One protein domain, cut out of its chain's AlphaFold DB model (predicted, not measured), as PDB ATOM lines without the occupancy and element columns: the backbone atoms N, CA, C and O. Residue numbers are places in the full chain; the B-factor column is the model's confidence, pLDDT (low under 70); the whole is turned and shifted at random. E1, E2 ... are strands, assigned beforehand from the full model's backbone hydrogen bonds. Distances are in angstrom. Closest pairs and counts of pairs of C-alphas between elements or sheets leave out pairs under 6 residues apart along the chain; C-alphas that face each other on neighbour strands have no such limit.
ATOM      1  N   ALA A 137     -16.007 -38.912  16.432       90.31
ATOM      2  CA  ALA A 137     -16.719 -39.952  15.709       90.31
ATOM      3  C   ALA A 137     -16.462 -39.801  14.210       90.31
ATOM      4  O   ALA A 137     -16.484 -38.698  13.666       90.31
ATOM      5  N   MET A 138     -16.244 -40.927  13.533       92.19
ATOM      6  CA  MET A 138     -16.068 -40.966  12.086       92.19
ATOM      7  C   MET A 138     -17.151 -41.830  11.450       92.19
ATOM      8  O   MET A 138     -17.352 -42.978  11.846       92.19
ATOM      9  N   ASP A 139     -17.802 -41.304  10.416       91.50
ATOM     10  CA  ASP A 139     -18.721 -42.075   9.581       91.50
ATOM     11  C   ASP A 139     -18.549 -41.721   8.099       91.50
ATOM     12  O   ASP A 139     -17.926 -40.728   7.719       91.50
ATOM     13  N   SER A 140     -19.087 -42.574   7.232       89.50
ATOM     14  CA  SER A 140     -19.161 -42.319   5.803       89.50
ATOM     15  C   SER A 140     -20.564 -42.534   5.255       89.50
ATOM     16  O   SER A 140     -21.196 -43.579   5.460       89.50
ATOM     17  N   LYS A 141     -21.013 -41.576   4.444       90.31
ATOM     18  CA  LYS A 141     -22.327 -41.582   3.807       90.31
ATOM     19  C   LYS A 141     -22.196 -41.604   2.287       90.31
ATOM     20  O   LYS A 141     -21.434 -40.849   1.690       90.31
ATOM     21  N   ALA A 142     -22.971 -42.478   1.652       93.00
ATOM     22  CA  ALA A 142     -23.169 -42.444   0.209       93.00
ATOM     23  C   ALA A 142     -24.029 -41.228  -0.163       93.00
ATOM     24  O   ALA A 142     -25.140 -41.088   0.355       93.00
ATOM     25  N   ILE A 143     -23.530 -40.394  -1.073       91.81
ATOM     26  CA  ILE A 143     -24.278 -39.298  -1.689       91.81
ATOM     27  C   ILE A 143     -24.538 -39.696  -3.137       91.81
ATOM     28  O   ILE A 143     -23.606 -39.836  -3.928       91.81
ATOM     29  N   SER A 144     -25.802 -39.921  -3.480       91.75
ATOM     30  CA  SER A 144     -26.183 -40.245  -4.853       91.75
ATOM     31  C   SER A 144     -26.038 -39.018  -5.745       91.75
ATOM     32  O   SER A 144     -26.480 -37.930  -5.382       91.75
ATOM     33  N   SER A 145     -25.464 -39.212  -6.930       91.19
ATOM     34  CA  SER A 145     -25.508 -38.200  -7.981       91.19
ATOM     35  C   SER A 145     -26.950 -37.989  -8.452       91.19
ATOM     36  O   SER A 145     -27.769 -38.913  -8.431       91.19
ATOM     37  N   PHE A 146     -27.252 -36.790  -8.952       87.00
ATOM     38  CA  PHE A 146     -28.466 -36.569  -9.743       87.00
ATOM     39  C   PHE A 146     -28.437 -37.347 -11.070       87.00
ATOM     40  O   PHE A 146     -29.490 -37.668 -11.627       87.00
ATOM     41  N   ALA A 147     -27.249 -37.671 -11.587       88.50
ATOM     42  CA  ALA A 147     -27.097 -38.542 -12.742       88.50
ATOM     43  C   ALA A 147     -27.289 -40.015 -12.346       88.50
ATOM     44  O   ALA A 147     -26.835 -40.471 -11.301       88.50
ATOM     45  N   LYS A 148     -27.933 -40.801 -13.219       86.12
ATOM     46  CA  LYS A 148     -28.179 -42.236 -12.970       86.12
ATOM     47  C   LYS A 148     -26.933 -43.109 -13.155       86.12
ATOM     48  O   LYS A 148     -26.849 -44.186 -12.575       86.12
ATOM     49  N   HIS A 149     -26.010 -42.683 -14.012       88.38
ATOM     50  CA  HIS A 149     -24.783 -43.397 -14.359       88.38
ATOM     51  C   HIS A 149     -23.795 -42.442 -15.038       88.38
ATOM     52  O   HIS A 149     -24.180 -41.377 -15.530       88.38
ATOM     53  N   LYS A 150     -22.533 -42.871 -15.157       87.06
ATOM     54  CA  LYS A 150     -21.504 -42.140 -15.907       87.06
ATOM     55  C   LYS A 150     -21.955 -41.913 -17.355       87.06
ATOM     56  O   LYS A 150     -22.426 -42.838 -18.024       87.06
ATOM     57  N   ASN A 151     -21.831 -40.678 -17.841       84.12
ATOM     58  CA  ASN A 151     -22.114 -40.354 -19.237       84.12
ATOM     59  C   ASN A 151     -20.920 -40.757 -20.121       84.12
ATOM     60  O   ASN A 151     -19.770 -40.616 -19.715       84.12
ATOM     61  N   LYS A 152     -21.189 -41.250 -21.336       83.12
ATOM     62  CA  LYS A 152     -20.143 -41.643 -22.294       83.12
ATOM     63  C   LYS A 152     -19.378 -40.448 -22.864       83.12
ATOM     64  O   LYS A 152     -18.220 -40.615 -23.225       83.12
ATOM     65  N   ALA A 164     -18.572 -37.846 -10.243       91.50
ATOM     66  CA  ALA A 164     -19.208 -39.010  -9.643       91.50
ATOM     67  C   ALA A 164     -18.691 -40.339 -10.211       91.50
ATOM     68  O   ALA A 164     -18.411 -40.506 -11.405       91.50
ATOM     69  N   ASN A 165     -18.652 -41.343  -9.335       93.19
ATOM     70  CA  ASN A 165     -18.250 -42.696  -9.692       93.19
ATOM     71  C   ASN A 165     -19.096 -43.754  -8.970       93.19
ATOM     72  O   ASN A 165     -19.932 -43.449  -8.118       93.19
ATOM     73  N   TYR A 166     -18.912 -45.022  -9.334       94.12
ATOM     74  CA  TYR A 166     -19.593 -46.131  -8.679       94.12
ATOM     75  C   TYR A 166     -18.973 -46.426  -7.310       94.12
ATOM     76  O   TYR A 166     -17.820 -46.841  -7.205       94.12
ATOM     77  N   GLY A 167     -19.769 -46.257  -6.258       92.75
ATOM     78  CA  GLY A 167     -19.459 -46.689  -4.903       92.75
ATOM     79  C   GLY A 167     -20.023 -48.079  -4.603       92.75
ATOM     80  O   GLY A 167     -21.099 -48.453  -5.078       92.75
ATOM     81  N   ARG A 168     -19.302 -48.845  -3.779       92.75
ATOM     82  CA  ARG A 168     -19.742 -50.121  -3.195       92.75
ATOM     83  C   ARG A 168     -19.441 -50.101  -1.695       92.75
ATOM     84  O   ARG A 168     -18.334 -49.739  -1.296       92.75
ATOM     85  N   LYS A 169     -20.417 -50.475  -0.868       89.81
ATOM     86  CA  LYS A 169     -20.263 -50.715   0.574       89.81
ATOM     87  C   LYS A 169     -20.818 -52.097   0.872       89.81
ATOM     88  O   LYS A 169     -21.941 -52.413   0.486       89.81
ATOM     89  N   GLU A 170     -19.997 -52.923   1.493       92.44
ATOM     90  CA  GLU A 170     -20.303 -54.316   1.771       92.44
ATOM     91  C   GLU A 170     -20.381 -54.503   3.280       92.44
ATOM     92  O   GLU A 170     -19.477 -54.097   4.007       92.44
ATOM     93  N   TYR A 171     -21.488 -55.071   3.736       90.56
ATOM     94  CA  TYR A 171     -21.723 -55.417   5.126       90.56
ATOM     95  C   TYR A 171     -21.751 -56.933   5.220       90.56
ATOM     96  O   TYR A 171     -22.427 -57.584   4.423       90.56
ATOM     97  N   ARG A 172     -21.022 -57.484   6.184       94.75
ATOM     98  CA  ARG A 172     -20.996 -58.914   6.469       94.75
ATOM     99  C   ARG A 172     -21.195 -59.117   7.958       94.75
ATOM    100  O   ARG A 172     -20.768 -58.285   8.755       94.75
ATOM    101  N   GLY A 173     -21.809 -60.228   8.323       92.62
ATOM    102  CA  GLY A 173     -21.973 -60.596   9.717       92.62
ATOM    103  C   GLY A 173     -22.413 -62.038   9.871       92.62
ATOM    104  O   GLY A 173     -22.555 -62.778   8.896       92.62
ATOM    105  N   VAL A 174     -22.630 -62.418  11.120       94.81
ATOM    106  CA  VAL A 174     -23.165 -63.722  11.499       94.81
ATOM    107  C   VAL A 174     -24.433 -63.459  12.297       94.81
ATOM    108  O   VAL A 174     -24.442 -62.616  13.190       94.81
ATOM    109  N   HIS A 175     -25.528 -64.108  11.919       89.38
ATOM    110  CA  HIS A 175     -26.768 -64.090  12.686       89.38
ATOM    111  C   HIS A 175     -26.595 -64.857  14.006       89.38
ATOM    112  O   HIS A 175     -25.723 -65.715  14.116       89.38
ATOM    113  N   GLU A 176     -27.471 -64.621  14.984       90.19
ATOM    114  CA  GLU A 176     -27.466 -65.344  16.272       90.19
ATOM    115  C   GLU A 176     -27.561 -66.873  16.106       90.19
ATOM    116  O   GLU A 176     -27.047 -67.626  16.924       90.19
ATOM    117  N   ASN A 177     -28.154 -67.344  15.003       90.62
ATOM    118  CA  ASN A 177     -28.246 -68.761  14.642       90.62
ATOM    119  C   ASN A 177     -26.994 -69.323  13.931       90.62
ATOM    120  O   ASN A 177     -27.049 -70.418  13.372       90.62
ATOM    121  N   GLY A 178     -25.890 -68.573  13.883       91.25
ATOM    122  CA  GLY A 178     -24.630 -68.981  13.255       91.25
ATOM    123  C   GLY A 178     -24.577 -68.833  11.728       91.25
ATOM    124  O   GLY A 178     -23.525 -69.067  11.133       91.25
ATOM    125  N   LYS A 179     -25.667 -68.422  11.063       92.94
ATOM    126  CA  LYS A 179     -25.687 -68.234   9.604       92.94
ATOM    127  C   LYS A 179     -24.994 -66.928   9.207       92.94
ATOM    128  O   LYS A 179     -25.346 -65.859   9.702       92.94
ATOM    129  N   THR A 180     -24.057 -66.995   8.267       94.88
ATOM    130  CA  THR A 180     -23.425 -65.802   7.689       94.88
ATOM    131  C   THR A 180     -24.401 -65.037   6.793       94.88
ATOM    132  O   THR A 180     -25.230 -65.628   6.095       94.88
ATOM    133  N   TRP A 181     -24.299 -63.710   6.796       94.50
ATOM    134  CA  TRP A 181     -25.036 -62.846   5.881       94.50
ATOM    135  C   TRP A 181     -24.120 -61.815   5.235       94.50
ATOM    136  O   TRP A 181     -23.129 -61.374   5.818       94.50
ATOM    137  N   GLU A 182     -24.491 -61.417   4.022       95.62
ATOM    138  CA  GLU A 182     -23.839 -60.361   3.261       95.62
ATOM    139  C   GLU A 182     -24.901 -59.416   2.692       95.62
ATOM    140  O   GLU A 182     -25.929 -59.844   2.164       95.62
ATOM    141  N   LYS A 183     -24.646 -58.111   2.787       93.38
ATOM    142  CA  LYS A 183     -25.429 -57.064   2.134       93.38
ATOM    143  C   LYS A 183     -24.492 -56.143   1.372       93.38
ATOM    144  O   LYS A 183     -23.669 -55.448   1.963       93.38
ATOM    145  N   ILE A 184     -24.676 -56.071   0.059       93.12
ATOM    146  CA  ILE A 184     -23.956 -55.134  -0.802       93.12
ATOM    147  C   ILE A 184     -24.866 -53.944  -1.111       93.12
ATOM    148  O   ILE A 184     -25.965 -54.107  -1.634       93.12
ATOM    149  N   VAL A 185     -24.375 -52.735  -0.859       91.38
ATOM    150  CA  VAL A 185     -24.981 -51.478  -1.306       91.38
ATOM    151  C   VAL A 185     -24.097 -50.880  -2.395       91.38
ATOM    152  O   VAL A 185     -22.896 -50.705  -2.192       91.38
ATOM    153  N   LYS A 186     -24.681 -50.570  -3.554       93.62
ATOM    154  CA  LYS A 186     -24.002 -49.891  -4.666       93.62
ATOM    155  C   LYS A 186     -24.712 -48.579  -4.978       93.62
ATOM    156  O   LYS A 186     -25.934 -48.516  -4.874       93.62
ATOM    157  N   TRP A 187     -23.962 -47.558  -5.370       94.62
ATOM    158  CA  TRP A 187     -24.515 -46.277  -5.818       94.62
ATOM    159  C   TRP A 187     -23.612 -45.639  -6.872       94.62
ATOM    160  O   TRP A 187     -22.446 -46.004  -6.986       94.62
ATOM    161  N   PHE A 188     -24.151 -44.696  -7.640       94.88
ATOM    162  CA  PHE A 188     -23.373 -43.806  -8.498       94.88
ATOM    163  C   PHE A 188     -23.414 -42.401  -7.891       94.88
ATOM    164  O   PHE A 188     -24.497 -41.887  -7.610       94.88
ATOM    165  N   GLY A 189     -22.253 -41.811  -7.623       95.12
ATOM    166  CA  GLY A 189     -22.149 -40.537  -6.918       95.12
ATOM    167  C   GLY A 189     -20.850 -40.410  -6.140       95.12
ATOM    168  O   GLY A 189     -19.780 -40.778  -6.623       95.12
ATOM    169  N   TYR A 190     -20.973 -39.917  -4.915       94.06
ATOM    170  CA  TYR A 190     -19.865 -39.573  -4.037       94.06
ATOM    171  C   TYR A 190     -19.938 -40.357  -2.730       94.06
ATOM    172  O   TYR A 190     -20.975 -40.914  -2.351       94.06
ATOM    173  N   LYS A 191     -18.813 -40.405  -2.022       93.00
ATOM    174  CA  LYS A 191     -18.746 -40.888  -0.647       93.00
ATOM    175  C   LYS A 191     -18.248 -39.741   0.213       93.00
ATOM    176  O   LYS A 191     -17.111 -39.314   0.062       93.00
ATOM    177  N   LEU A 192     -19.109 -39.261   1.094       91.88
ATOM    178  CA  LEU A 192     -18.734 -38.288   2.101       91.88
ATOM    179  C   LEU A 192     -18.113 -39.031   3.281       91.88
ATOM    180  O   LEU A 192     -18.706 -39.993   3.772       91.88
ATOM    181  N   HIS A 193     -16.937 -38.588   3.711       92.12
ATOM    182  CA  HIS A 193     -16.298 -38.995   4.956       92.12
ATOM    183  C   HIS A 193     -16.413 -37.829   5.932       92.12
ATOM    184  O   HIS A 193     -16.019 -36.718   5.593       92.12
ATOM    185  N   LEU A 194     -16.988 -38.075   7.105       90.12
ATOM    186  CA  LEU A 194     -17.158 -37.067   8.144       90.12
ATOM    187  C   LEU A 194     -16.403 -37.498   9.386       90.12
ATOM    188  O   LEU A 194     -16.497 -38.652   9.798       90.12
ATOM    189  N   ILE A 195     -15.703 -36.538   9.977       90.31
ATOM    190  CA  ILE A 195     -15.195 -36.609  11.338       90.31
ATOM    191  C   ILE A 195     -15.901 -35.490  12.090       90.31
ATOM    192  O   ILE A 195     -15.890 -34.344  11.641       90.31
ATOM    193  N   VAL A 196     -16.561 -35.838  13.186       88.00
ATOM    194  CA  VAL A 196     -17.316 -34.899  14.014       88.00
ATOM    195  C   VAL A 196     -16.893 -35.048  15.464       88.00
ATOM    196  O   VAL A 196     -16.526 -36.141  15.896       88.00
ATOM    197  N   ASP A 197     -16.956 -33.947  16.204       87.31
ATOM    198  CA  ASP A 197     -16.864 -33.982  17.659       87.31
ATOM    199  C   ASP A 197     -18.034 -34.795  18.233       87.31
ATOM    200  O   ASP A 197     -19.170 -34.689  17.757       87.31
ATOM    201  N   ALA A 198     -17.743 -35.651  19.207       84.56
ATOM    202  CA  ALA A 198     -18.696 -36.562  19.818       84.56
ATOM    203  C   ALA A 198     -18.575 -36.499  21.342       84.56
ATOM    204  O   ALA A 198     -17.538 -36.835  21.900       84.56
TER     205      ALA A 198
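This is residues 137 to 152 and 164 to 198 of the 199 residues of the protein "Transposase domain (DUF772)" of Carboxydocella thermautotrophica (UniProt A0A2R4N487). Two two-stranded ribbons meet at a corner as a V, and one long strand, E3, bends by 108 degrees to run through both arms. E2 pairs with its first part as a hairpin, E1 with its last. The 51 printed residues hold three named strands, E1, E2, E3 along the chain, in one antiparallel sheet ordered E1 - E3 - E2. The class is all strand; the whole is flat, 45 by 34 by 11 A, and only just extended, close to loose, with a radius of gyration of the C-alphas of 14.9 A.

E3, residues 180 to 197, spans 34.0 A and ends with C-alpha 197 at (-16.864, -33.982, 17.659). E2, residues 165 to 174, spans 30.3 A. E1, residues 137 to 144, spans 22.6 A from C-alpha 137 at (-16.719, -39.952, 15.709).

E3 bends at residue 188. Its residues 180 to 189 pair with E2, antiparallel, with N 169 and O 185 2.8 A apart. Its residues 189 to 196 pair with E1, antiparallel, with N 141 and O 192 2.9 A apart. The sheet is twisted.

Residues 153 to 163 are not printed; C-alphas 152 and 164 are 13.0 A apart across this cut. The link E2 to E3 is tight. No printed residue is under 70 in pLDDT.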